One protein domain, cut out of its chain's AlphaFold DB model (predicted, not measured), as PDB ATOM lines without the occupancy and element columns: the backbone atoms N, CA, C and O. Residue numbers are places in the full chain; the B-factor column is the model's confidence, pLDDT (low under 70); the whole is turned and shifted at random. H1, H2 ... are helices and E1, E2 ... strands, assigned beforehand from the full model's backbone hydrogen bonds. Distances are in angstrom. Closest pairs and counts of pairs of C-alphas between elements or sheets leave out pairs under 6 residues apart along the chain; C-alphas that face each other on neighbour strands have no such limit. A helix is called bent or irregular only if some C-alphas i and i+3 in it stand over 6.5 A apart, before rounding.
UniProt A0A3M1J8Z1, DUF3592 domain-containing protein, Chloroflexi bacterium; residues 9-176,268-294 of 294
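This is residues 9 to 176 and 268 to 294 of the 294 residues of the protein "DUF3592 domain-containing protein" of Chloroflexi bacterium (UniProt A0A3M1J8Z1). A long helical arm carries a head made of one curled sheet: five strands, E1 to E5, fold back into two leaves, like part of a barrel. In the arm H2 lies between H6 and the successive helices H4 and H5, short H1 packs on H5 and H6 far from the head, and H3 covers part of the sheet over E4 and E5. The printed part has 195 residues, with named elements in the order H1 H2 H3 E1 E2 E3 E4 E5 H4 H5 H6, a mixed class of helices and strands. The antiparallel sheet runs E3 E2 E1 E4 E5. The whole is a rod spanning 82 by 37 by 25 A, only just loose, close to extended, with a radius of gyration of the C-alphas of 24.5 A.

Find C-alpha 17 at (-11.598, -22.552, 14.250), where H1 begins and runs to residue 25. H2, residues 28 to 50, is 33.5 A long, and H3 holds residues 54 to 60. Next come E1, residues 63 to 80, 28.5 A, which bends by 111 degrees at residue 77; E2, residues 83 to 94, 33.3 A; E3, residues 99 to 108, 29.3 A; E4, residues 117 to 123; and E5, residues 126 to 132. H4 is residues 143 to 148, and H5, residues 150 to 175, is 37.3 A long. H6, residues 268 to 292, is 36.8 A long and ends at C-alpha 292, (-18.210, 15.294, 21.229); it has a kink of 31 degrees near residue 276 and is only just irregular, C-alphas 272 and 275 being 6.9 A apart.

Begin at H2, the hub. It touches H6 at a shallow tilt of 3 degrees, the same way, closest at C-alphas 38 and 279, 4.1 A. It touches H5 opposite ways at 32 degrees, only just shallow, closest at C-alphas 33 and 155, 3.9 A. Its residues 40 to 48 touch H4, closest at C-alphas 44 and 148, 5.8 A. H1 touches H5, closest at C-alphas 24 and 166, 4.3 A, and H6, closest at C-alphas 25 and 272, 5.6 A. In the folded sheet, bent back on itself, E3 and E2 face E4 and E5, with E1 as the hinge. E1, E2 and E3 form a meander, each the antiparallel neighbour of the one before; with E4 beside E1 they make a Greek key. Look for N 74 and O 87, 2.9 A, between E1 and E2; N 88 and O 105, 2.8 A, between E2 and E3; N 66 and O 120, 2.9 A, between E1 and E4; and N 121 and O 131, 2.9 A, between E4 and E5. H3 is on the sheet at a height of 9.2 A, over E5 and only just over E4, with 3 C-alphas. In H1, H3, H4 and H5 every O i to N i+4 pair is within hydrogen-bond range; in H2 16 of 19 are, in H6 16 of 21.

The C-alphas farthest apart are those of Gln 10 and Gly 115, 83.6 A. Residues 177 to 267 are not printed; C-alphas 176 and 268 are 24.8 A apart across this cut. Of the links printed whole, none is long. Mean pLDDT of the printed part is 93.7; residue 294 alone is under 70.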
ATOM      1  N   ALA A   9     -15.101 -39.103  10.317       86.31
ATOM      2  CA  ALA A   9     -14.353 -39.773  11.373       86.31
ATOM      3  C   ALA A   9     -15.218 -39.951  12.636       86.31
ATOM      4  O   ALA A   9     -16.149 -39.180  12.896       86.31
ATOM      5  N   GLN A  10     -14.897 -40.958  13.450       86.38
ATOM      6  CA  GLN A  10     -15.607 -41.189  14.708       86.38
ATOM      7  C   GLN A  10     -15.409 -40.006  15.680       86.38
ATOM      8  O   GLN A  10     -14.328 -39.414  15.717       86.38
ATOM      9  N   PRO A  11     -16.431 -39.628  16.471       90.75
ATOM     10  CA  PRO A  11     -16.286 -38.590  17.489       90.75
ATOM     11  C   PRO A  11     -15.349 -39.046  18.631       90.75
ATOM     12  O   PRO A  11     -15.333 -40.234  18.958       90.75
ATOM     13  N   PRO A  12     -14.620 -38.129  19.300       93.62
ATOM     14  CA  PRO A  12     -14.631 -36.679  19.105       93.62
ATOM     15  C   PRO A  12     -13.769 -36.225  17.914       93.62
ATOM     16  O   PRO A  12     -12.600 -36.579  17.793       93.62
ATOM     17  N   ARG A  13     -14.335 -35.368  17.060       92.44
ATOM     18  CA  ARG A  13     -13.693 -34.816  15.859       92.44
ATOM     19  C   ARG A  13     -13.073 -33.449  16.129       92.44
ATOM     20  O   ARG A  13     -13.668 -32.600  16.795       92.44
ATOM     21  N   ALA A  14     -11.906 -33.183  15.553       92.94
ATOM     22  CA  ALA A  14     -11.347 -31.835  15.545       92.94
ATOM     23  C   ALA A  14     -12.156 -30.938  14.593       92.94
ATOM     24  O   ALA A  14     -12.288 -31.234  13.408       92.94
ATOM     25  N   VAL A  15     -12.690 -29.825  15.105       93.06
ATOM     26  CA  VAL A  15     -13.396 -28.820  14.291       93.06
ATOM     27  C   VAL A  15     -12.516 -27.573  14.193       93.06
ATOM     28  O   VAL A  15     -12.372 -26.874  15.204       93.06
ATOM     29  N   PRO A  16     -11.939 -27.260  13.016       93.94
ATOM     30  CA  PRO A  16     -11.083 -26.091  12.839       93.94
ATOM     31  C   PRO A  16     -11.787 -24.788  13.237       93.94
ATOM     32  O   PRO A  16     -12.975 -24.601  12.970       93.94
ATOM     33  N   ALA A  17     -11.045 -23.841  13.820       93.19
ATOM     34  CA  ALA A  17     -11.598 -22.552  14.250       93.19
ATOM     35  C   ALA A  17     -12.273 -21.776  13.102       93.19
ATOM     36  O   ALA A  17     -13.301 -21.133  13.304       93.19
ATOM     37  N   SER A  18     -11.741 -21.895  11.883       92.94
ATOM     38  CA  SER A  18     -12.302 -21.282  10.676       92.94
ATOM     39  C   SER A  18     -13.678 -21.847  10.300       92.94
ATOM     40  O   SER A  18     -14.533 -21.099   9.820       92.94
ATOM     41  N   VAL A  19     -13.911 -23.138  10.561       92.25
ATOM     42  CA  VAL A  19     -15.217 -23.791  10.402       92.25
ATOM     43  C   VAL A  19     -16.153 -23.356  11.523       92.25
ATOM     44  O   VAL A  19     -17.256 -22.912  11.227       92.25
ATOM     45  N   ARG A  20     -15.701 -23.361  12.786       93.44
ATOM     46  CA  ARG A  20     -16.506 -22.872  13.925       93.44
ATOM     47  C   ARG A  20     -17.016 -21.451  13.691       93.44
ATOM     48  O   ARG A  20     -18.202 -21.190  13.863       93.44
ATOM     49  N   ALA A  21     -16.147 -20.547  13.237       92.69
ATOM     50  CA  ALA A  21     -16.522 -19.173  12.916       92.69
ATOM     51  C   ALA A  21     -17.589 -19.107  11.813       92.69
ATOM     52  O   ALA A  21     -18.561 -18.367  11.947       92.69
ATOM     53  N   ARG A  22     -17.461 -19.910  10.749       92.00
ATOM     54  CA  ARG A  22     -18.472 -19.972   9.681       92.00
ATOM     55  C   ARG A  22     -19.801 -20.553  10.142       92.00
ATOM     56  O   ARG A  22     -20.838 -20.041   9.738       92.00
ATOM     57  N   VAL A  23     -19.781 -21.579  10.987       91.81
ATOM     58  CA  VAL A  23     -21.002 -22.170  11.544       91.81
ATOM     59  C   VAL A  23     -21.714 -21.162  12.456       91.81
ATOM     60  O   VAL A  23     -22.931 -21.018  12.385       91.81
ATOM     61  N   LEU A  24     -20.960 -20.422  13.276       92.62
ATOM     62  CA  LEU A  24     -21.500 -19.439  14.220       92.62
ATOM     63  C   LEU A  24     -21.994 -18.150  13.548       92.62
ATOM     64  O   LEU A  24     -23.031 -17.618  13.939       92.62
ATOM     65  N   LEU A  25     -21.250 -17.632  12.568       92.62
ATOM     66  CA  LEU A  25     -21.436 -16.276  12.034       92.62
ATOM     67  C   LEU A  25     -21.819 -16.233  10.548       92.62
ATOM     68  O   LEU A  25     -22.226 -15.192  10.047       92.62
ATOM     69  N   GLY A  26     -21.690 -17.339   9.815       88.12
ATOM     70  CA  GLY A  26     -21.890 -17.368   8.361       88.12
ATOM     71  C   GLY A  26     -23.342 -17.516   7.907       88.12
ATOM     72  O   GLY A  26     -23.622 -17.398   6.716       88.12
ATOM     73  N   GLY A  27     -24.273 -17.795   8.821       87.44
ATOM     74  CA  GLY A  27     -25.688 -17.965   8.489       87.44
ATOM     75  C   GLY A  27     -26.385 -16.647   8.135       87.44
ATOM     76  O   GLY A  27     -26.065 -15.592   8.681       87.44
ATOM     77  N   THR A  28     -27.420 -16.713   7.291       87.94
ATOM     78  CA  THR A  28     -28.245 -15.546   6.913       87.94
ATOM     79  C   THR A  28     -28.856 -14.843   8.124       87.94
ATOM     80  O   THR A  28     -28.857 -13.618   8.182       87.94
ATOM     81  N   PHE A  29     -29.304 -15.600   9.132       90.38
ATOM     82  CA  PHE A  29     -29.779 -15.048  10.406       90.38
ATOM     83  C   PHE A  29     -28.707 -14.220  11.120       90.38
ATOM     84  O   PHE A  29     -29.029 -13.169  11.660       90.38
ATOM     85  N   SER A  30     -27.445 -14.657  11.099       93.81
ATOM     86  CA  SER A  30     -26.357 -13.896  11.714       93.81
ATOM     87  C   SER A  30     -26.132 -12.586  10.961       93.81
ATOM     88  O   SER A  30     -26.130 -11.522  11.574       93.81
ATOM     89  N   LEU A  31     -26.060 -12.639   9.623       93.62
ATOM     90  CA  LEU A  31     -25.907 -11.450   8.780       93.62
ATOM     91  C   LEU A  31     -27.027 -10.426   9.015       93.62
ATOM     92  O   LEU A  31     -26.742  -9.265   9.307       93.62
ATOM     93  N   PHE A  32     -28.294 -10.848   8.931       94.81
ATOM     94  CA  PHE A  32     -29.428  -9.962   9.208       94.81
ATOM     95  C   PHE A  32     -29.405  -9.457  10.648       94.81
ATOM     96  O   PHE A  32     -29.661  -8.279  10.875       94.81
ATOM     97  N   GLY A  33     -29.051 -10.312  11.606       97.12
ATOM     98  CA  GLY A  33     -28.916  -9.928  13.004       97.12
ATOM     99  C   GLY A  33     -27.936  -8.775  13.196       97.12
ATOM    100  O   GLY A  33     -28.301  -7.756  13.777       97.12
ATOM    101  N   TRP A  34     -26.728  -8.883  12.636       97.69
ATOM    102  CA  TRP A  34     -25.707  -7.837  12.724       97.69
ATOM    103  C   TRP A  34     -26.072  -6.561  11.966       97.69
ATOM    104  O   TRP A  34     -25.789  -5.476  12.468       97.69
ATOM    105  N   ILE A  35     -26.733  -6.661  10.809       96.31
ATOM    106  CA  ILE A  35     -27.211  -5.483  10.067       96.31
ATOM    107  C   ILE A  35     -28.283  -4.744  10.874       96.31
ATOM    108  O   ILE A  35     -28.141  -3.548  11.117       96.31
ATOM    109  N   PHE A  36     -29.330  -5.441  11.328       96.94
ATOM    110  CA  PHE A  36     -30.426  -4.833  12.091       96.94
ATOM    111  C   PHE A  36     -29.949  -4.285  13.438       96.94
ATOM    112  O   PHE A  36     -30.350  -3.189  13.826       96.94
ATOM    113  N   PHE A  37     -29.067  -5.013  14.126       98.19
ATOM    114  CA  PHE A  37     -28.467  -4.556  15.374       98.19
ATOM    115  C   PHE A  37     -27.576  -3.335  15.153       98.19
ATOM    116  O   PHE A  37     -27.801  -2.290  15.757       98.19
ATOM    117  N   GLY A  38     -26.597  -3.446  14.253       96.88
ATOM    118  CA  GLY A  38     -25.619  -2.397  13.991       96.88
ATOM    119  C   GLY A  38     -26.268  -1.100  13.523       96.88
ATOM    120  O   GLY A  38     -26.014  -0.051  14.109       96.88
ATOM    121  N   PHE A  39     -27.137  -1.181  12.512       95.81
ATOM    122  CA  PHE A  39     -27.856  -0.026  11.975       95.81
ATOM    123  C   PHE A  39     -28.892   0.519  12.962       95.81
ATOM    124  O   PHE A  39     -28.949   1.724  13.191       95.81
ATOM    125  N   GLY A  40     -29.676  -0.358  13.597       96.75
ATOM    126  CA  GLY A  40     -30.698   0.035  14.567       96.75
ATOM    127  C   GLY A  40     -30.124   0.783  15.771       96.75
ATOM    128  O   GLY A  40     -30.698   1.777  16.213       96.75
ATOM    129  N   MET A  41     -28.954   0.367  16.264       97.25
ATOM    130  CA  MET A  41     -28.293   1.029  17.390       97.25
ATOM    131  C   MET A  41     -27.854   2.472  17.084       97.25
ATOM    132  O   MET A  41     -27.831   3.288  18.002       97.25
ATOM    133  N   ILE A  42     -27.600   2.844  15.822       95.25
ATOM    134  CA  ILE A  42     -27.299   4.243  15.455       95.25
ATOM    135  C   ILE A  42     -28.464   5.162  15.832       95.25
ATOM    136  O   ILE A  42     -28.251   6.227  16.410       95.25
ATOM    137  N   PHE A  43     -29.700   4.741  15.555       94.31
ATOM    138  CA  PHE A  43     -30.889   5.508  15.924       94.31
ATOM    139  C   PHE A  43     -31.018   5.627  17.439       94.31
ATOM    140  O   PHE A  43     -31.344   6.699  17.936       94.31
ATOM    141  N   VAL A  44     -30.700   4.564  18.183       95.25
ATOM    142  CA  VAL A  44     -30.685   4.616  19.650       95.25
ATOM    143  C   VAL A  44     -29.671   5.643  20.155       95.25
ATOM    144  O   VAL A  44     -29.999   6.398  21.064       95.25
ATOM    145  N   TRP A  45     -28.480   5.739  19.559       94.12
ATOM    146  CA  TRP A  45     -27.497   6.758  19.947       94.12
ATOM    147  C   TRP A  45     -27.959   8.178  19.629       94.12
ATOM    148  O   TRP A  45     -27.918   9.041  20.505       94.12
ATOM    149  N   ILE A  46     -28.425   8.415  18.399       92.12
ATOM    150  CA  ILE A  46     -28.859   9.742  17.943       92.12
ATOM    151  C   ILE A  46     -30.067  10.212  18.758       92.12
ATOM    152  O   ILE A  46     -30.010  11.243  19.427       92.12
ATOM    153  N   PHE A  47     -31.150   9.436  18.752       92.88
ATOM    154  CA  PHE A  47     -32.390   9.820  19.419       92.88
ATOM    155  C   PHE A  47     -32.287   9.699  20.935       92.88
ATOM    156  O   PHE A  47     -32.848  10.530  21.641       92.88
ATOM    157  N   GLY A  48     -31.534   8.727  21.453       93.00
ATOM    158  CA  GLY A  48     -31.307   8.575  22.888       93.00
ATOM    159  C   GLY A  48     -30.540   9.746  23.493       93.00
ATOM    160  O   GLY A  48     -30.855  10.161  24.602       93.00
ATOM    161  N   ALA A  49     -29.594  10.354  22.772       91.25
ATOM    162  CA  ALA A  49     -28.922  11.558  23.261       91.25
ATOM    163  C   ALA A  49     -29.846  12.786  23.338       91.25
ATOM    164  O   ALA A  49     -29.580  13.687  24.131       91.25
ATOM    165  N   MET A  50     -30.906  12.806  22.525       92.25
ATOM    166  CA  MET A  50     -31.894  13.886  22.430       92.25
ATOM    167  C   MET A  50     -33.182  13.594  23.220       92.25
ATOM    168  O   MET A  50     -34.080  14.437  23.273       92.25
ATOM    169  N   ALA A  51     -33.300  12.401  23.800       93.94
ATOM    170  CA  ALA A  51     -34.486  11.944  24.503       93.94
ATOM    171  C   ALA A  51     -34.568  12.518  25.923       93.94
ATOM    172  O   ALA A  51     -33.576  12.647  26.639       93.94
ATOM    173  N   ASP A  52     -35.790  12.820  26.346       93.38
ATOM    174  CA  ASP A  52     -36.098  13.299  27.681       93.38
ATOM    175  C   ASP A  52     -36.174  12.135  28.671       93.38
ATOM    176  O   ASP A  52     -37.161  11.395  28.729       93.38
ATOM    177  N   PHE A  53     -35.130  12.008  29.488       91.00
ATOM    178  CA  PHE A  53     -35.103  11.138  30.667       91.00
ATOM    179  C   PHE A  53     -35.480  11.886  31.954       91.00
ATOM    180  O   PHE A  53     -35.333  11.347  33.057       91.00
ATOM    181  N   GLY A  54     -35.958  13.128  31.825       89.38
ATOM    182  CA  GLY A  54     -36.419  13.963  32.924       89.38
ATOM    183  C   GLY A  54     -37.448  13.253  33.807       89.38
ATOM    184  O   GLY A  54     -37.206  13.149  35.004       89.38
ATOM    185  N   PRO A  55     -38.532  12.659  33.276       89.75
ATOM    186  CA  PRO A  55     -39.535  11.993  34.110       89.75
ATOM    187  C   PRO A  55     -38.955  10.975  35.103       89.75
ATOM    188  O   PRO A  55     -39.347  10.967  36.262       89.75
ATOM    189  N   ILE A  56     -37.970  10.173  34.685       90.62
ATOM    190  CA  ILE A  56     -37.292   9.207  35.564       90.62
ATOM    191  C   ILE A  56     -36.349   9.928  36.535       90.62
ATOM    192  O   ILE A  56     -36.343   9.642  37.728       90.62
ATOM    193  N   THR A  57     -35.557  10.877  36.034       90.81
ATOM    194  CA  THR A  57     -34.557  11.597  36.835       90.81
ATOM    195  C   THR A  57     -35.196  12.394  37.974       90.81
ATOM    196  O   THR A  57     -34.733  12.307  39.108       90.81
ATOM    197  N   PHE A  58     -36.259  13.142  37.677       91.19
ATOM    198  CA  PHE A  58     -36.962  13.997  38.634       91.19
ATOM    199  C   PHE A  58     -37.876  13.191  39.569       91.19
ATOM    200  O   PHE A  58     -38.085  13.603  40.700       91.19
ATOM    201  N   ALA A  59     -38.360  12.009  39.162       91.81
ATOM    202  CA  ALA A  59     -39.104  11.122  40.064       91.81
ATOM    203  C   ALA A  59     -38.209  10.412  41.096       91.81
ATOM    204  O   ALA A  59     -38.666  10.088  42.188       91.81
ATOM    205  N   LEU A  60     -36.949  10.131  40.746       93.31
ATOM    206  CA  LEU A  60     -36.013   9.384  41.598       93.31
ATOM    207  C   LEU A  60     -35.092  10.271  42.443       93.31
ATOM    208  O   LEU A  60     -34.317   9.743  43.240       93.31
ATOM    209  N   SER A  61     -35.137  11.590  42.263       94.06
ATOM    210  CA  SER A  61     -34.244  12.525  42.953       94.06
ATOM    211  C   SER A  61     -35.050  13.535  43.769       94.06
ATOM    212  O   SER A  61     -36.127  13.925  43.329       94.06
ATOM    213  N   PRO A  62     -34.536  14.018  44.912       94.81
ATOM    214  CA  PRO A  62     -35.093  15.200  45.558       94.81
ATOM    215  C   PRO A  62     -34.990  16.409  44.620       94.81
ATOM    216  O   PRO A  62     -33.962  16.602  43.961       94.81
ATOM    217  N   THR A  63     -36.054  17.204  44.552       95.00
ATOM    218  CA  THR A  63     -36.167  18.358  43.656       95.00
ATOM    219  C   THR A  63     -36.513  19.622  44.428       95.00
ATOM    220  O   THR A  63     -37.323  19.591  45.353       95.00
ATOM    221  N   GLU A  64     -35.958  20.742  43.989       94.88
ATOM    222  CA  GLU A  64     -36.307  22.089  44.437       94.88
ATOM    223  C   GLU A  64     -36.939  22.866  43.281       94.88
ATOM    224  O   GLU A  64     -36.716  22.552  42.109       94.88
ATOM    225  N   THR A  65     -37.733  23.882  43.612       95.06
ATOM    226  CA  THR A  65     -38.399  24.745  42.632       95.06
ATOM    227  C   THR A  65     -37.968  26.190  42.827       95.06
ATOM    228  O   THR A  65     -37.732  26.638  43.947       95.06
ATOM    229  N   THR A  66     -37.835  26.922  41.727       96.12
ATOM    230  CA  THR A  66     -37.557  28.361  41.736       96.12
ATOM    231  C   THR A  66     -38.099  29.004  40.461       96.12
ATOM    232  O   THR A  66     -38.717  28.344  39.624       96.12
ATOM    233  N   THR A  67     -37.887  30.305  40.303       97.19
ATOM    234  CA  THR A  67     -38.241  31.028  39.082       97.19
ATOM    235  C   THR A  67     -37.016  31.226  38.199       97.19
ATOM    236  O   THR A  67     -35.919  31.512  38.676       97.19
ATOM    237  N   ALA A  68     -37.208  31.065  36.895       97.56
ATOM    238  CA  ALA A  68     -36.214  31.365  35.878       97.56
ATOM    239  C   ALA A  68     -36.728  32.439  34.929       97.56
ATOM    240  O   ALA A  68     -37.933  32.565  34.713       97.56
ATOM    241  N   THR A  69     -35.807  33.155  34.299       98.25
ATOM    242  CA  THR A  69     -36.119  34.073  33.205       98.25
ATOM    243  C   THR A  69     -35.722  33.437  31.880       98.25
ATOM    244  O   THR A  69     -34.597  32.948  31.729       98.25
ATOM    245  N   ILE A  70     -36.635  33.447  30.908       98.31
ATOM    246  CA  ILE A  70     -36.342  33.027  29.536       98.31
ATOM    247  C   ILE A  70     -35.358  34.021  28.917       98.31
ATOM    248  O   ILE A  70     -35.625  35.218  28.834       98.31
ATOM    249  N   SER A  71     -34.217  33.511  28.479       97.81
ATOM    250  CA  SER A  71     -33.116  34.286  27.900       97.81
ATOM    251  C   SER A  71     -33.089  34.235  26.375       97.81
ATOM    252  O   SER A  71     -32.684  35.211  25.754       97.81
ATOM    253  N   ASP A  72     -33.535  33.127  25.778       97.81
ATOM    254  CA  ASP A  72     -33.578  32.943  24.327       97.81
ATOM    255  C   ASP A  72     -34.585  31.848  23.948       97.81
ATOM    256  O   ASP A  72     -34.857  30.943  24.745       97.81
ATOM    257  N   VAL A  73     -35.139  31.923  22.737       97.56
ATOM    258  CA  VAL A  73     -36.081  30.933  22.204       97.56
ATOM    259  C   VAL A  73     -35.774  30.659  20.739       97.56
ATOM    260  O   VAL A  73     -35.868  31.549  19.898       97.56
ATOM    261  N   GLN A  74     -35.455  29.404  20.429       97.12
ATOM    262  CA  GLN A  74     -35.058  28.974  19.092       97.12
ATOM    263  C   GLN A  74     -35.976  27.865  18.588       97.12
ATOM    264  O   GLN A  74     -36.244  26.890  19.291       97.12
ATOM    265  N   GLN A  75     -36.440  27.974  17.345       96.69
ATOM    266  CA  GLN A  75     -37.088  26.848  16.682       96.69
ATOM    267  C   GLN A  75     -36.026  25.801  16.327       96.69
ATOM    268  O   GLN A  75     -35.025  26.113  15.684       96.69
ATOM    269  N   THR A  76     -36.242  24.553  16.734       95.44
ATOM    270  CA  THR A  76     -35.347  23.454  16.358       95.44
ATOM    271  C   THR A  76     -35.646  22.962  14.940       95.44
ATOM    272  O   THR A  76     -36.692  23.258  14.363       95.44
ATOM    273  N   SER A  77     -34.766  22.134  14.382       94.12
ATOM    274  CA  SER A  77     -35.010  21.460  13.102       94.12
ATOM    275  C   SER A  77     -36.008  20.293  13.188       94.12
ATOM    276  O   SER A  77     -36.183  19.584  12.200       94.12
ATOM    277  N   ALA A  78     -36.623  20.040  14.352       93.25
ATOM    278  CA  ALA A  78     -37.532  18.916  14.560       93.25
ATOM    279  C   ALA A  78     -38.983  19.357  14.774       93.25
ATOM    280  O   ALA A  78     -39.273  20.435  15.301       93.25
ATOM    281  N   SER A  79     -39.895  18.454  14.427       92.81
ATOM    282  CA  SER A  79     -41.330  18.574  14.658       92.81
ATOM    283  C   SER A  79     -41.902  17.263  15.205       92.81
ATOM    284  O   SER A  79     -41.312  16.190  15.068       92.81
ATOM    285  N   GLN A  80     -43.061  17.355  15.853       90.50
ATOM    286  CA  GLN A  80     -43.853  16.217  16.310       90.50
ATOM    287  C   GLN A  80     -45.288  16.418  15.821       90.50
ATOM    288  O   GLN A  80     -45.916  17.404  16.190       90.50
ATOM    289  N   ASN A  81     -45.798  15.498  14.993       90.50
ATOM    290  CA  ASN A  81     -47.103  15.631  14.323       90.50
ATOM    291  C   ASN A  81     -47.240  16.991  13.606       90.50
ATOM    292  O   ASN A  81     -48.149  17.763  13.904       90.50
ATOM    293  N   ASP A  82     -46.252  17.325  12.767       93.12
ATOM    294  CA  ASP A  82     -46.141  18.596  12.026       93.12
ATOM    295  C   ASP A  82     -46.115  19.869  12.888       93.12
ATOM    296  O   ASP A  82     -46.104  20.987  12.376       93.12
ATOM    297  N   THR A  83     -46.023  19.718  14.209       95.50
ATOM    298  CA  THR A  83     -45.921  20.829  15.150       95.50
ATOM    299  C   THR A  83     -44.449  21.051  15.514       95.50
ATOM    300  O   THR A  83     -43.797  20.105  15.970       95.50
ATOM    301  N   PRO A  84     -43.889  22.260  15.325       96.25
ATOM    302  CA  PRO A  84     -42.476  22.522  15.584       96.25
ATOM    303  C   PRO A  84     -42.125  22.381  17.069       96.25
ATOM    304  O   PRO A  84     -42.939  22.664  17.953       96.25
ATOM    305  N   ILE A  85     -40.891  21.953  17.334       96.62
ATOM    306  CA  ILE A  85     -40.322  21.892  18.682       96.62
ATOM    307  C   ILE A  85     -39.424  23.113  18.894       96.62
ATOM    308  O   ILE A  85     -38.522  23.366  18.089       96.62
ATOM    309  N   TYR A  86     -39.641  23.838  19.990       97.50
ATOM    310  CA  TYR A  86     -38.858  25.007  20.391       97.50
ATOM    311  C   TYR A  86     -37.898  24.658  21.531       97.50
ATOM    312  O   TYR A  86     -38.268  23.941  22.461       97.50
ATOM    313  N   ALA A  87     -36.676  25.179  21.456       97.38
ATOM    314  CA  ALA A  87     -35.692  25.189  22.528       97.38
ATOM    315  C   ALA A  87     -35.784  26.526  23.274       97.38
ATOM    316  O   ALA A  87     -35.587  27.590  22.688       97.38
ATOM    317  N   ASN A  88     -36.095  26.471  24.565       97.62
ATOM    318  CA  ASN A  88     -36.284  27.636  25.420       97.62
ATOM    319  C   ASN A  88     -35.133  27.691  26.421       97.62
ATOM    320  O   ASN A  88     -35.049  26.859  27.330       97.62
ATOM    321  N   HIS A  89     -34.227  28.642  26.236       97.75
ATOM    322  CA  HIS A  89     -33.069  28.844  27.095       97.75
ATOM    323  C   HIS A  89     -33.468  29.702  28.287       97.75
ATOM    324  O   HIS A  89     -34.038  30.779  28.117       97.75
ATOM    325  N   TYR A  90     -33.128  29.276  29.496       97.81
ATOM    326  CA  TYR A  90     -33.502  29.979  30.721       97.81
ATOM    327  C   TYR A  90     -32.338  30.074  31.702       97.81
ATOM    328  O   TYR A  90     -31.405  29.267  31.668       97.81
ATOM    329  N   ILE A  91     -32.409  31.080  32.573       98.00
ATOM    330  CA  ILE A  91     -31.423  31.340  33.623       98.00
ATOM    331  C   ILE A  91     -32.154  31.452  34.959       98.00
ATOM    332  O   ILE A  91     -33.162  32.152  35.049       98.00
ATOM    333  N   PHE A  92     -31.650  30.769  35.983       97.25
ATOM    334  CA  PHE A  92     -32.145  30.867  37.357       97.25
ATOM    335  C   PHE A  92     -30.987  30.898  38.350       97.25
ATOM    336  O   PHE A  92     -29.896  30.410  38.050       97.25
ATOM    337  N   ARG A  93     -31.228  31.450  39.540       96.12
ATOM    338  CA  ARG A  93     -30.244  31.503  40.626       96.12
ATOM    339  C   ARG A  93     -30.566  30.439  41.667       96.12
ATOM    340  O   ARG A  93     -31.703  30.330  42.114       96.12
ATOM    341  N   VAL A  94     -29.562  29.659  42.056       93.12
ATOM    342  CA  VAL A  94     -29.687  28.655  43.123       93.12
ATOM    343  C   VAL A  94     -29.401  29.325  44.461       93.12
ATOM    344  O   VAL A  94     -28.273  29.761  44.684       93.12
ATOM    345  N   GLU A  95     -30.381  29.379  45.362       87.38
ATOM    346  CA  GLU A  95     -30.254  30.090  46.646       87.38
ATOM    347  C   GLU A  95     -29.079  29.585  47.492       87.38
ATOM    348  O   GLU A  95     -28.292  30.378  47.998       87.38
ATOM    349  N   SER A  96     -28.882  28.266  47.569       85.25
ATOM    350  CA  SER A  96     -27.839  27.652  48.403       85.25
ATOM    351  C   SER A  96     -26.402  27.926  47.949       85.25
ATOM    352  O   SER A  96     -25.469  27.768  48.733       85.25
ATOM    353  N   THR A  97     -26.198  28.307  46.684       86.44
ATOM    354  CA  THR A  97     -24.855  28.530  46.117       86.44
ATOM    355  C   THR A  97     -24.659  29.924  45.542       86.44
ATOM    356  O   THR A  97     -23.540  30.261  45.161       86.44
ATOM    357  N   GLU A  98     -25.734  30.706  45.441       88.12
ATOM    358  CA  GLU A  98     -25.787  32.006  44.775       88.12
ATOM    359  C   GLU A  98     -25.257  32.013  43.331       88.12
ATOM    360  O   GLU A  98     -24.828  33.043  42.810       88.12
ATOM    361  N   ARG A  99     -25.284  30.860  42.657       91.50
ATOM    362  CA  ARG A  99     -24.818  30.729  41.274       91.50
ATOM    363  C   ARG A  99     -25.978  30.777  40.299       91.50
ATOM    364  O   ARG A  99     -26.999  30.119  40.507       91.50
ATOM    365  N   ASP A 100     -25.747  31.481  39.199       94.88
ATOM    366  CA  ASP A 100     -26.619  31.431  38.036       94.88
ATOM    367  C   ASP A 100     -26.391  30.125  37.275       94.88
ATOM    368  O   ASP A 100     -25.262  29.739  36.950       94.88
ATOM    369  N   VAL A 101     -27.488  29.444  36.977       96.81
ATOM    370  CA  VAL A 101     -27.519  28.191  36.237       96.81
ATOM    371  C   VAL A 101     -28.315  28.412  34.966       96.81
ATOM    372  O   VAL A 101     -29.380  29.028  34.971       96.81
ATOM    373  N   ARG A 102     -27.769  27.911  33.860       97.06
ATOM    374  CA  ARG A 102     -28.408  27.955  32.548       97.06
ATOM    375  C   ARG A 102     -28.965  26.584  32.214       97.06
ATOM    376  O   ARG A 102     -28.278  25.583  32.422       97.06
ATOM    377  N   GLY A 103     -30.166  26.558  31.655       96.12
ATOM    378  CA  GLY A 103     -30.806  25.341  31.178       96.12
ATOM    379  C   GLY A 103     -31.512  25.550  29.846       96.12
ATOM    380  O   GLY A 103     -31.675  26.675  29.372       96.12
ATOM    381  N   VAL A 104     -31.922  24.436  29.242       96.50
ATOM    382  CA  VAL A 104     -32.727  24.412  28.018       96.50
ATOM    383  C   VAL A 104     -33.937  23.522  28.265       96.50
ATOM    384  O   VAL A 104     -33.795  22.407  28.764       96.50
ATOM    385  N   GLY A 105     -35.127  24.036  27.969       95.88
ATOM    386  CA  GLY A 105     -36.385  23.298  28.037       95.88
ATOM    387  C   GLY A 105     -37.030  23.224  26.661       95.88
ATOM    388  O   GLY A 105     -37.049  24.213  25.930       95.88
ATOM    389  N   TYR A 106     -37.580  22.068  26.308       96.88
ATOM    390  CA  TYR A 106     -38.178  21.831  24.999       96.88
ATOM    391  C   TYR A 106     -39.698  21.749  25.083       96.88
ATOM    392  O   TYR A 106     -40.252  20.977  25.872       96.88
ATOM    393  N   THR A 107     -40.371  22.500  24.217       96.31
ATOM    394  CA  THR A 107     -41.835  22.547  24.097       96.31
ATOM    395  C   THR A 107     -42.262  22.242  22.665       96.31
ATOM    396  O   THR A 107     -41.568  22.589  21.712       96.31
ATOM    397  N   THR A 108     -43.404  21.574  22.497       95.44
ATOM    398  CA  THR A 108     -44.003  21.317  21.177       95.44
ATOM    399  C   THR A 108     -45.121  22.327  20.947       95.44
ATOM    400  O   THR A 108     -46.066  22.370  21.731       95.44
ATOM    401  N   GLY A 109     -45.017  23.149  19.902       92.19
ATOM    402  CA  GLY A 109     -46.046  24.120  19.494       92.19
ATOM    403  C   GLY A 109     -46.188  25.357  20.386       92.19
ATOM    404  O   GLY A 109     -46.551  26.418  19.890       92.19
ATOM    405  N   GLN A 110     -45.861  25.253  21.674       89.50
ATOM    406  CA  GLN A 110     -45.848  26.378  22.603       89.50
ATOM    407  C   GLN A 110     -44.498  27.100  22.567       89.50
ATOM    408  O   GLN A 110     -43.452  26.467  22.716       89.50
ATOM    409  N   GLN A 111     -44.536  28.423  22.439       89.56
ATOM    410  CA  GLN A 111     -43.370  29.298  22.515       89.56
ATOM    411  C   GLN A 111     -43.461  30.162  23.782       89.56
ATOM    412  O   GLN A 111     -44.517  30.730  24.065       89.56
ATOM    413  N   PHE A 112     -42.371  30.266  24.545       95.31
ATOM    414  CA  PHE A 112     -42.255  31.270  25.607       95.31
ATOM    415  C   PHE A 112     -41.761  32.611  25.041       95.31
ATOM    416  O   PHE A 112     -41.212  32.671  23.943       95.31
ATOM    417  N   SER A 113     -41.938  33.702  25.785       97.19
ATOM    418  CA  SER A 113     -41.382  35.011  25.407       97.19
ATOM    419  C   SER A 113     -40.051  35.269  26.112       97.19
ATOM    420  O   SER A 113     -39.901  34.950  27.288       97.19
ATOM    421  N   VAL A 114     -39.084  35.883  25.428       97.81
ATOM    422  CA  VAL A 114     -37.839  36.341  26.071       97.81
ATOM    423  C   VAL A 114     -38.174  37.354  27.172       97.81
ATOM    424  O   VAL A 114     -39.016  38.229  26.984       97.81
ATOM    425  N   GLY A 115     -37.546  37.209  28.340       97.38
ATOM    426  CA  GLY A 115     -37.839  37.984  29.549       97.38
ATOM    427  C   GLY A 115     -39.000  37.439  30.387       97.38
ATOM    428  O   GLY A 115     -39.203  37.904  31.506       97.38
ATOM    429  N   GLN A 116     -39.743  36.442  29.896       97.44
ATOM    430  CA  GLN A 116     -40.809  35.804  30.664       97.44
ATOM    431  C   GLN A 116     -40.239  35.064  31.878       97.44
ATOM    432  O   GLN A 116     -39.257  34.328  31.765       97.44
ATOM    433  N   THR A 117     -40.898  35.214  33.027       97.81
ATOM    434  CA  THR A 117     -40.616  34.423  34.226       97.81
ATOM    435  C   THR A 117     -41.404  33.116  34.186       97.81
ATOM    436  O   THR A 117     -42.619  33.131  33.978       97.81
ATOM    437  N   VAL A 118     -40.725  31.989  34.387       97.38
ATOM    438  CA  VAL A 118     -41.319  30.644  34.388       97.38
ATOM    439  C   VAL A 118     -40.869  29.849  35.619       97.38
ATOM    440  O   VAL A 118     -39.737  30.033  36.072       97.38
ATOM    441  N   PRO A 119     -41.719  28.967  36.172       97.56
ATOM    442  CA  PRO A 119     -41.291  28.032  37.204       97.56
ATOM    443  C   PRO A 119     -40.335  26.992  36.612       97.56
ATOM    444  O   PRO A 119     -40.563  26.442  35.529       97.56
ATOM    445  N   VAL A 120     -39.250  26.723  37.329       97.06
ATOM    446  CA  VAL A 120     -38.297  25.662  37.010       97.06
ATOM    447  C   VAL A 120     -38.111  24.763  38.215       97.06
ATOM    448  O   VAL A 120     -38.068  25.224  39.355       97.06
ATOM    449  N   GLU A 121     -37.957  23.476  37.947       95.75
ATOM    450  CA  GLU A 121     -37.544  22.493  38.939       95.75
ATOM    451  C   GLU A 121     -36.133  21.997  38.619       95.75
ATOM    452  O   GLU A 121     -35.746  21.866  37.452       95.75
ATOM    453  N   TYR A 122     -35.345  21.722  39.655       95.50
ATOM    454  CA  TYR A 122     -33.990  21.194  39.527       95.50
ATOM    455  C   TYR A 122     -33.690  20.148  40.598       95.50
ATOM    456  O   TYR A 122     -34.268  20.159  41.682       95.50
ATOM    457  N   VAL A 123     -32.769  19.231  40.297       95.25
ATOM    458  CA  VAL A 123     -32.344  18.188  41.243       95.25
ATOM    459  C   VAL A 123     -31.490  18.796  42.359       95.25
ATOM    460  O   VAL A 123     -30.449  19.404  42.083       95.25
ATOM    461  N   SER A 124     -31.883  18.581  43.619       92.62
ATOM    462  CA  SER A 124     -31.120  19.011  44.794       92.62
ATOM    463  C   SER A 124     -29.706  18.424  44.752       92.62
ATOM    464  O   SER A 124     -29.510  17.219  44.597       92.62
ATOM    465  N   GLY A 125     -28.690  19.285  44.837       91.19
ATOM    466  CA  GLY A 125     -27.277  18.899  44.732       91.19
ATOM    467  C   GLY A 125     -26.717  18.802  43.304       91.19
ATOM    468  O   GLY A 125     -25.498  18.765  43.142       91.19
ATOM    469  N   ASN A 126     -27.552  18.837  42.257       93.25
ATOM    470  CA  ASN A 126     -27.090  18.995  40.873       93.25
ATOM    471  C   ASN A 126     -28.010  19.919  40.052       93.25
ATOM    472  O   ASN A 126     -28.724  19.445  39.163       93.25
ATOM    473  N   PRO A 127     -27.941  21.246  40.274       93.94
ATOM    474  CA  PRO A 127     -28.816  22.208  39.606       93.94
ATOM    475  C   PRO A 127     -28.698  22.236  38.077       93.94
ATOM    476  O   PRO A 127     -29.610  22.699  37.407       93.94
ATOM    477  N   LYS A 128     -27.605  21.711  37.498       93.50
ATOM    478  CA  LYS A 128     -27.469  21.572  36.034       93.50
ATOM    479  C   LYS A 128     -28.510  20.623  35.434       93.50
ATOM    480  O   LYS A 128     -28.744  20.654  34.230       93.50
ATOM    481  N   ARG A 129     -29.098  19.745  36.250       93.88
ATOM    482  CA  ARG A 129     -30.267  18.948  35.881       93.88
ATOM    483  C   ARG A 129     -31.516  19.712  36.300       93.88
ATOM    484  O   ARG A 129     -32.025  19.514  37.400       93.88
ATOM    485  N   SER A 130     -31.979  20.579  35.410       95.19
ATOM    486  CA  SER A 130     -33.165  21.414  35.592       95.19
ATOM    487  C   SER A 130     -34.113  21.300  34.397       95.19
ATOM    488  O   SER A 130     -33.687  20.974  33.284       95.19
ATOM    489  N   ARG A 131     -35.401  21.586  34.605       95.31
ATOM    490  CA  ARG A 131     -36.393  21.743  33.531       95.31
ATOM    491  C   ARG A 131     -37.419  22.815  33.889       95.31
ATOM    492  O   ARG A 131     -37.704  23.037  35.062       95.31
ATOM    493  N   ILE A 132     -37.974  23.464  32.866       96.25
ATOM    494  CA  ILE A 132     -39.167  24.307  33.023       96.25
ATOM    495  C   ILE A 132     -40.342  23.382  33.335       96.25
ATOM    496  O   ILE A 132     -40.462  22.321  32.716       96.25
ATOM    497  N   GLU A 133     -41.198  23.767  34.276       92.94
ATOM    498  CA  GLU A 133     -42.388  22.987  34.610       92.94
ATOM    499  C   GLU A 133     -43.262  22.783  33.359       92.94
ATOM    500  O   GLU A 133     -43.549  23.719  32.612       92.94
ATOM    501  N   GLY A 134     -43.632  21.531  33.080       88.44
ATOM    502  CA  GLY A 134     -44.381  21.161  31.874       88.44
ATOM    503  C   GLY A 134     -43.562  21.090  30.574       88.44
ATOM    504  O   GLY A 134     -44.088  20.628  29.561       88.44
ATOM    505  N   ALA A 135     -42.280  21.473  30.579       94.44
ATOM    506  CA  ALA A 135     -41.377  21.288  29.443       94.44
ATOM    507  C   ALA A 135     -40.531  20.013  29.581       94.44
ATOM    508  O   ALA A 135     -40.286  19.494  30.672       94.44
ATOM    509  N   ARG A 136     -40.033  19.519  28.447       94.56
ATOM    510  CA  ARG A 136     -39.111  18.378  28.403       94.56
ATOM    511  C   ARG A 136     -37.671  18.847  28.576       94.56
ATOM    512  O   ARG A 136     -37.311  19.916  28.088       94.56
ATOM    513  N   SER A 137     -36.823  18.034  29.207       93.12
ATOM    514  CA  SER A 137     -35.374  18.307  29.268       93.12
ATOM    515  C   SER A 137     -34.613  17.821  28.025       93.12
ATOM    516  O   SER A 137     -33.483  18.236  27.785       93.12
ATOM    517  N   GLY A 138     -35.257  16.984  27.204       93.31
ATOM    518  CA  GLY A 138     -34.794  16.566  25.882       93.31
ATOM    519  C   GLY A 138     -35.752  17.000  24.771       93.31
ATOM    520  O   GLY A 138     -36.938  17.238  25.005       93.31
ATOM    521  N   GLN A 139     -35.238  17.082  23.545       94.50
ATOM    522  CA  GLN A 139     -36.006  17.472  22.362       94.50
ATOM    523  C   GLN A 139     -37.131  16.476  22.050       94.50
ATOM    524  O   GLN A 139     -38.218  16.879  21.639       94.50
ATOM    525  N   PHE A 140     -36.898  15.183  22.290       93.56
ATOM    526  CA  PHE A 140     -37.887  14.124  22.092       93.56
ATOM    527  C   PHE A 140     -38.336  13.519  23.420       93.56
ATOM    528  O   PHE A 140     -37.598  13.509  24.397       93.56
ATOM    529  N   SER A 141     -39.549  12.966  23.462       91.69
ATOM    530  CA  SER A 141     -39.986  12.154  24.607       91.69
ATOM    531  C   SER A 141     -39.128  10.892  24.734       91.69
ATOM    532  O   SER A 141     -38.773  10.298  23.715       91.69
ATOM    533  N   GLY A 142     -38.877  10.424  25.962       90.56
ATOM    534  CA  GLY A 142     -38.189   9.153  26.228       90.56
ATOM    535  C   GLY A 142     -38.790   7.940  25.499       90.56
ATOM    536  O   GLY A 142     -38.069   7.000  25.175       90.56
ATOM    537  N   TRP A 143     -40.079   7.993  25.136       91.38
ATOM    538  CA  TRP A 143     -40.741   6.959  24.329       91.38
ATOM    539  C   TRP A 143     -40.079   6.716  22.962       91.38
ATOM    540  O   TRP A 143     -40.158   5.606  22.435       91.38
ATOM    541  N   VAL A 144     -39.388   7.714  22.393       92.56
ATOM    542  CA  VAL A 144     -38.685   7.551  21.109       92.56
ATOM    543  C   VAL A 144     -37.695   6.386  21.157       92.56
ATOM    544  O   VAL A 144     -37.579   5.650  20.182       92.56
ATOM    545  N   ILE A 145     -37.071   6.146  22.316       93.62
ATOM    546  CA  ILE A 145     -36.110   5.057  22.520       93.62
ATOM    547  C   ILE A 145     -36.790   3.699  22.414       93.62
ATOM    548  O   ILE A 145     -36.213   2.780  21.838       93.62
ATOM    549  N   CYS A 146     -38.017   3.564  22.924       93.75
ATOM    550  CA  CYS A 146     -38.789   2.333  22.795       93.75
ATOM    551  C   CYS A 146     -39.035   2.006  21.320       93.75
ATOM    552  O   CYS A 146     -38.838   0.866  20.913       93.75
ATOM    553  N   VAL A 147     -39.391   3.008  20.511       93.81
ATOM    554  CA  VAL A 147     -39.636   2.836  19.073       93.81
ATOM    555  C   VAL A 147     -38.338   2.523  18.326       93.81
ATOM    556  O   VAL A 147     -38.264   1.527  17.608       93.81
ATOM    557  N   THR A 148     -37.286   3.323  18.521       95.00
ATOM    558  CA  THR A 148     -35.995   3.102  17.848       95.00
ATOM    559  C   THR A 148     -35.307   1.818  18.311       95.00
ATOM    560  O   THR A 148     -34.554   1.216  17.551       95.00
ATOM    561  N   GLY A 149     -35.590   1.369  19.536       96.44
ATOM    562  CA  GLY A 149     -35.044   0.157  20.143       96.44
ATOM    563  C   GLY A 149     -35.609  -1.149  19.577       96.44
ATOM    564  O   GLY A 149     -35.003  -2.201  19.777       96.44
ATOM    565  N   ILE A 150     -36.711  -1.109  18.818       96.75
ATOM    566  CA  ILE A 150     -37.302  -2.305  18.196       96.75
ATOM    567  C   ILE A 150     -36.320  -2.955  17.214       96.75
ATOM    568  O   ILE A 150     -36.108  -4.166  17.260       96.75
ATOM    569  N   PHE A 151     -35.681  -2.165  16.347       95.19
ATOM    570  CA  PHE A 151     -34.747  -2.680  15.340       95.19
ATOM    571  C   PHE A 151     -33.534  -3.403  15.940       95.19
ATOM    572  O   PHE A 151     -33.297  -4.555  15.556       95.19
ATOM    573  N   PRO A 152     -32.781  -2.812  16.891       97.81
ATOM    574  CA  PRO A 152     -31.666  -3.520  17.493       97.81
ATOM    575  C   PRO A 152     -32.114  -4.707  18.340       97.81
ATOM    576  O   PRO A 152     -31.403  -5.707  18.373       97.81
ATOM    577  N   LEU A 153     -33.304  -4.671  18.948       97.94
ATOM    578  CA  LEU A 153     -33.844  -5.832  19.654       97.94
ATOM    579  C   LEU A 153     -34.116  -7.005  18.701       97.94
ATOM    580  O   LEU A 153     -33.715  -8.132  18.988       97.94
ATOM    581  N   ILE A 154     -34.735  -6.751  17.542       97.44
ATOM    582  CA  ILE A 154     -34.936  -7.771  16.499       97.44
ATOM    583  C   ILE A 154     -33.585  -8.324  16.027       97.44
ATOM    584  O   ILE A 154     -33.405  -9.543  15.946       97.44
ATOM    585  N   GLY A 155     -32.617  -7.441  15.766       97.75
ATOM    586  CA  GLY A 155     -31.261  -7.836  15.388       97.75
ATOM    587  C   GLY A 155     -30.592  -8.720  16.444       97.75
ATOM    588  O   GLY A 155     -30.048  -9.774  16.116       97.75
ATOM    589  N   LEU A 156     -30.709  -8.349  17.721       98.06
ATOM    590  CA  LEU A 156     -30.179  -9.111  18.848       98.06
ATOM    591  C   LEU A 156     -30.808 -10.506  18.939       98.06
ATOM    592  O   LEU A 156     -30.086 -11.483  19.128       98.06
ATOM    593  N   VAL A 157     -32.126 -10.625  18.747       97.94
ATOM    594  CA  VAL A 157     -32.808 -11.928  18.711       97.94
ATOM    595  C   VAL A 157     -32.224 -12.812  17.608       97.94
ATOM    596  O   VAL A 157     -31.910 -13.976  17.857       97.94
ATOM    597  N   PHE A 158     -32.014 -12.276  16.403       97.00
ATOM    598  CA  PHE A 158     -31.389 -13.030  15.315       97.00
ATOM    599  C   PHE A 158     -29.942 -13.430  15.615       97.00
ATOM    600  O   PHE A 158     -29.576 -14.579  15.354       97.00
ATOM    601  N   ILE A 159     -29.146 -12.541  16.219       97.31
ATOM    602  CA  ILE A 159     -27.780 -12.854  16.659       97.31
ATOM    603  C   ILE A 159     -27.812 -14.013  17.660       97.31
ATOM    604  O   ILE A 159     -27.174 -15.035  17.415       97.31
ATOM    605  N   VAL A 160     -28.604 -13.910  18.732       97.44
ATOM    606  CA  VAL A 160     -28.699 -14.938  19.782       97.44
ATOM    607  C   VAL A 160     -29.153 -16.280  19.211       97.44
ATOM    608  O   VAL A 160     -28.519 -17.304  19.469       97.44
ATOM    609  N   VAL A 161     -30.204 -16.293  18.383       95.12
ATOM    610  CA  VAL A 161     -30.689 -17.521  17.734       95.12
ATOM    611  C   VAL A 161     -29.623 -18.123  16.815       95.12
ATOM    612  O   VAL A 161     -29.444 -19.341  16.814       95.12
ATOM    613  N   SER A 162     -28.905 -17.299  16.044       94.00
ATOM    614  CA  SER A 162     -27.848 -17.772  15.141       94.00
ATOM    615  C   SER A 162     -26.659 -18.370  15.897       94.00
ATOM    616  O   SER A 162     -26.228 -19.469  15.560       94.00
ATOM    617  N   LEU A 163     -26.203 -17.719  16.973       95.25
ATOM    618  CA  LEU A 163     -25.108 -18.202  17.813       95.25
ATOM    619  C   LEU A 163     -25.489 -19.487  18.545       95.25
ATOM    620  O   LEU A 163     -24.696 -20.422  18.591       95.25
ATOM    621  N   TYR A 164     -26.715 -19.564  19.071       94.31
ATOM    622  CA  TYR A 164     -27.211 -20.765  19.734       94.31
ATOM    623  C   TYR A 164     -27.266 -21.963  18.776       94.31
ATOM    624  O   TYR A 164     -26.764 -23.042  19.099       94.31
ATOM    625  N   ARG A 165     -27.827 -21.771  17.572       91.56
ATOM    626  CA  ARG A 165     -27.858 -22.812  16.532       91.56
ATOM    627  C   ARG A 165     -26.450 -23.205  16.100       91.56
ATOM    628  O   ARG A 165     -26.134 -24.386  16.113       91.56
ATOM    629  N   GLY A 166     -25.588 -22.232  15.814       92.56
ATOM    630  CA  GLY A 166     -24.224 -22.502  15.376       92.56
ATOM    631  C   GLY A 166     -23.371 -23.193  16.446       92.56
ATOM    632  O   GLY A 166     -22.564 -24.066  16.129       92.56
ATOM    633  N   TRP A 167     -23.577 -22.873  17.725       93.94
ATOM    634  CA  TRP A 167     -22.928 -23.578  18.830       93.94
ATOM    635  C   TRP A 167     -23.378 -25.038  18.892       93.94
ATOM    636  O   TRP A 167     -22.534 -25.932  18.955       93.94
ATOM    637  N   ARG A 168     -24.687 -25.293  18.794       92.50
ATOM    638  CA  ARG A 168     -25.240 -26.652  18.748       92.50
ATOM    639  C   ARG A 168     -24.712 -27.442  17.548       92.50
ATOM    640  O   ARG A 168     -24.299 -28.584  17.707       92.50
ATOM    641  N   ASP A 169     -24.677 -26.834  16.370       92.00
ATOM    642  CA  ASP A 169     -24.209 -27.496  15.149       92.00
ATOM    643  C   ASP A 169     -22.688 -27.751  15.210       92.00
ATOM    644  O   ASP A 169     -22.208 -28.794  14.769       92.00
ATOM    645  N   THR A 170     -21.925 -26.872  15.869       92.81
ATOM    646  CA  THR A 170     -20.505 -27.110  16.189       92.81
ATOM    647  C   THR A 170     -20.330 -28.285  17.154       92.81
ATOM    648  O   THR A 170     -19.421 -29.095  16.975       92.81
ATOM    649  N   GLN A 171     -21.200 -28.411  18.162       93.00
ATOM    650  CA  GLN A 171     -21.203 -29.564  19.066       93.00
ATOM    651  C   GLN A 171     -21.546 -30.862  18.327       93.00
ATOM    652  O   GLN A 171     -20.915 -31.883  18.586       93.00
ATOM    653  N   LEU A 172     -22.484 -30.832  17.374       93.00
ATOM    654  CA  LEU A 172     -22.797 -31.986  16.526       93.00
ATOM    655  C   LEU A 172     -21.626 -32.368  15.614       93.00
ATOM    656  O   LEU A 172     -21.322 -33.549  15.490       93.00
ATOM    657  N   LEU A 173     -20.925 -31.392  15.035       92.62
ATOM    658  CA  LEU A 173     -19.712 -31.643  14.251       92.62
ATOM    659  C   LEU A 173     -18.595 -32.281  15.079       92.62
ATOM    660  O   LEU A 173     -17.879 -33.141  14.579       92.62
ATOM    661  N   GLN A 174     -18.443 -31.865  16.336       93.88
ATOM    662  CA  GLN A 174     -17.404 -32.380  17.221       93.88
ATOM    663  C   GLN A 174     -17.767 -33.760  17.787       93.88
ATOM    664  O   GLN A 174     -16.968 -34.688  17.721       93.88
ATOM    665  N   ASN A 175     -18.970 -33.906  18.340       94.12
ATOM    666  CA  ASN A 175     -19.348 -35.029  19.205       94.12
ATOM    667  C   ASN A 175     -20.506 -35.877  18.659       94.12
ATOM    668  O   ASN A 175     -20.877 -36.876  19.274       94.12
ATOM    669  N   GLY A 176     -21.112 -35.484  17.537       93.31
ATOM    670  CA  GLY A 176     -22.235 -36.211  16.950       93.31
ATOM    671  C   GLY A 176     -21.825 -37.601  16.473       93.31
ATOM    672  O   GLY A 176     -20.703 -37.798  16.002       93.31
ATOM    673  N   GLY A 268     -13.472 -16.593   2.900       82.62
ATOM    674  CA  GLY A 268     -14.824 -16.716   3.445       82.62
ATOM    675  C   GLY A 268     -14.863 -16.952   4.958       82.62
ATOM    676  O   GLY A 268     -15.940 -16.914   5.531       82.62
ATOM    677  N   SER A 269     -13.736 -17.238   5.615       85.75
ATOM    678  CA  SER A 269     -13.654 -17.234   7.085       85.75
ATOM    679  C   SER A 269     -13.394 -15.840   7.644       85.75
ATOM    680  O   SER A 269     -13.855 -15.544   8.736       85.75
ATOM    681  N   VAL A 270     -12.725 -14.963   6.898       89.88
ATOM    682  CA  VAL A 270     -12.621 -13.537   7.237       89.88
ATOM    683  C   VAL A 270     -13.950 -12.826   6.968       89.88
ATOM    684  O   VAL A 270     -14.395 -12.020   7.782       89.88
ATOM    685  N   ALA A 271     -14.634 -13.173   5.872       91.00
ATOM    686  CA  ALA A 271     -15.875 -12.518   5.464       91.00
ATOM    687  C   ALA A 271     -16.984 -12.552   6.533       91.00
ATOM    688  O   ALA A 271     -17.726 -11.581   6.667       91.00
ATOM    689  N   VAL A 272     -17.078 -13.620   7.337       92.75
ATOM    690  CA  VAL A 272     -18.117 -13.731   8.381       92.75
ATOM    691  C   VAL A 272     -17.944 -12.732   9.529       92.75
ATOM    692  O   VAL A 272     -18.888 -12.487  10.273       92.75
ATOM    693  N   PHE A 273     -16.765 -12.118   9.657       95.12
ATOM    694  CA  PHE A 273     -16.503 -11.081  10.655       95.12
ATOM    695  C   PHE A 273     -16.810  -9.669  10.158       95.12
ATOM    696  O   PHE A 273     -16.913  -8.763  10.979       95.12
ATOM    697  N   ILE A 274     -17.001  -9.464   8.849       95.38
ATOM    698  CA  ILE A 274     -17.207  -8.126   8.274       95.38
ATOM    699  C   ILE A 274     -18.429  -7.447   8.898       95.38
ATOM    700  O   ILE A 274     -18.312  -6.335   9.402       95.38
ATOM    701  N   ALA A 275     -19.587  -8.113   8.914       94.88
ATOM    702  CA  ALA A 275     -20.810  -7.526   9.463       94.88
ATOM    703  C   ALA A 275     -20.713  -7.217  10.976       94.88
ATOM    704  O   ALA A 275     -21.006  -6.078  11.343       94.88
ATOM    705  N   PRO A 276     -20.251  -8.139  11.852       96.62
ATOM    706  CA  PRO A 276     -20.001  -7.819  13.260       96.62
ATOM    707  C   PRO A 276     -19.034  -6.647  13.457       96.62
ATOM    708  O   PRO A 276     -19.319  -5.736  14.231       96.62
ATOM    709  N   LEU A 277     -17.900  -6.644  12.748       97.25
ATOM    710  CA  LEU A 277     -16.884  -5.601  12.890       97.25
ATOM    711  C   LEU A 277     -17.409  -4.242  12.430       97.25
ATOM    712  O   LEU A 277     -17.233  -3.257  13.141       97.25
ATOM    713  N   LEU A 278     -18.098  -4.186  11.288       96.38
ATOM    714  CA  LEU A 278     -18.734  -2.959  10.810       96.38
ATOM    715  C   LEU A 278     -19.787  -2.456  11.797       96.38
ATOM    716  O   LEU A 278     -19.795  -1.269  12.104       96.38
ATOM    717  N   ALA A 279     -20.636  -3.339  12.332       96.69
ATOM    718  CA  ALA A 279     -21.633  -2.967  13.330       96.69
ATOM    719  C   ALA A 279     -20.979  -2.360  14.580       96.69
ATOM    720  O   ALA A 279     -21.422  -1.314  15.054       96.69
ATOM    721  N   ILE A 280     -19.907  -2.972  15.090       96.56
ATOM    722  CA  ILE A 280     -19.170  -2.476  16.259       96.56
ATOM    723  C   ILE A 280     -18.508  -1.128  15.957       96.56
ATOM    724  O   ILE A 280     -18.692  -0.181  16.718       96.56
ATOM    725  N   LEU A 281     -17.772  -1.016  14.848       96.88
ATOM    726  CA  LEU A 281     -17.061   0.209  14.465       96.88
ATOM    727  C   LEU A 281     -18.022   1.378  14.251       96.88
ATOM    728  O   LEU A 281     -17.799   2.463  14.779       96.88
ATOM    729  N   LEU A 282     -19.116   1.149  13.527       95.50
ATOM    730  CA  LEU A 282     -20.136   2.159  13.262       95.50
ATOM    731  C   LEU A 282     -20.761   2.680  14.560       95.50
ATOM    732  O   LEU A 282     -20.958   3.881  14.717       95.50
ATOM    733  N   ASN A 283     -21.011   1.787  15.519       96.00
ATOM    734  CA  ASN A 283     -21.541   2.160  16.825       96.00
ATOM    735  C   ASN A 283     -20.517   2.869  17.710       96.00
ATOM    736  O   ASN A 283     -20.881   3.803  18.419       96.00
ATOM    737  N   ALA A 284     -19.244   2.476  17.652       94.94
ATOM    738  CA  ALA A 284     -18.174   3.179  18.350       94.94
ATOM    739  C   ALA A 284     -18.028   4.619  17.831       94.94
ATOM    740  O   ALA A 284     -17.967   5.552  18.628       94.94
ATOM    741  N   VAL A 285     -18.053   4.807  16.506       95.12
ATOM    742  CA  VAL A 285     -18.013   6.132  15.870       95.12
ATOM    743  C   VAL A 285     -19.253   6.953  16.221       95.12
ATOM    744  O   VAL A 285     -19.111   8.112  16.601       95.12
ATOM    745  N   ALA A 286     -20.453   6.367  16.148       92.69
ATOM    746  CA  ALA A 286     -21.690   7.056  16.512       92.69
ATOM    747  C   ALA A 286     -21.673   7.502  17.983       92.69
ATOM    748  O   ALA A 286     -21.928   8.666  18.277       92.69
ATOM    749  N   CYS A 287     -21.305   6.608  18.902       91.88
ATOM    750  CA  CYS A 287     -21.184   6.923  20.323       91.88
ATOM    751  C   CYS A 287     -20.154   8.039  20.573       91.88
ATOM    752  O   CYS A 287     -20.444   8.999  21.287       91.88
ATOM    753  N   TRP A 288     -18.982   7.961  19.935       92.44
ATOM    754  CA  TRP A 288     -17.938   8.979  20.051       92.44
ATOM    755  C   TRP A 288     -18.383  10.344  19.513       92.44
ATOM    756  O   TRP A 288     -18.201  11.356  20.189       92.44
ATOM    757  N   ALA A 289     -19.035  10.381  18.350       91.81
ATOM    758  CA  ALA A 289     -19.592  11.609  17.790       91.81
ATOM    759  C   ALA A 289     -20.633  12.240  18.731       91.81
ATOM    760  O   ALA A 289     -20.600  13.446  18.958       91.81
ATOM    761  N   MET A 290     -21.505  11.431  19.348       88.19
ATOM    762  CA  MET A 290     -22.488  11.932  20.318       88.19
ATOM    763  C   MET A 290     -21.856  12.423  21.624       88.19
ATOM    764  O   MET A 290     -22.437  13.280  22.288       88.19
ATOM    765  N   PHE A 291     -20.685  11.906  22.002       85.94
ATOM    766  CA  PHE A 291     -19.931  12.416  23.148       85.94
ATOM    767  C   PHE A 291     -19.294  13.781  22.856       85.94
ATOM    768  O   PHE A 291     -19.291  14.634  23.732       85.94
ATOM    769  N   LEU A 292     -18.799  14.009  21.632       85.25
ATOM    770  CA  LEU A 292     -18.210  15.294  21.229       85.25
ATOM    771  C   LEU A 292     -19.233  16.423  21.038       85.25
ATOM    772  O   LEU A 292     -18.860  17.591  21.079       85.25
ATOM    773  N   LEU A 293     -20.499  16.086  20.791       77.56
ATOM    774  CA  LEU A 293     -21.579  17.058  20.592       77.56
ATOM    775  C   LEU A 293     -22.219  17.552  21.906       77.56
ATOM    776  O   LEU A 293     -23.122  18.386  21.849       77.56
ATOM    777  N   LYS A 294     -21.791  17.038  23.065       65.75
ATOM    778  CA  LYS A 294     -22.260  17.442  24.404       65.75
ATOM    779  C   LYS A 294     -21.239  18.317  25.117       65.75
ATOM    780  O   LYS A 294     -21.694  19.215  25.859       65.75
TER     781      LYS A 294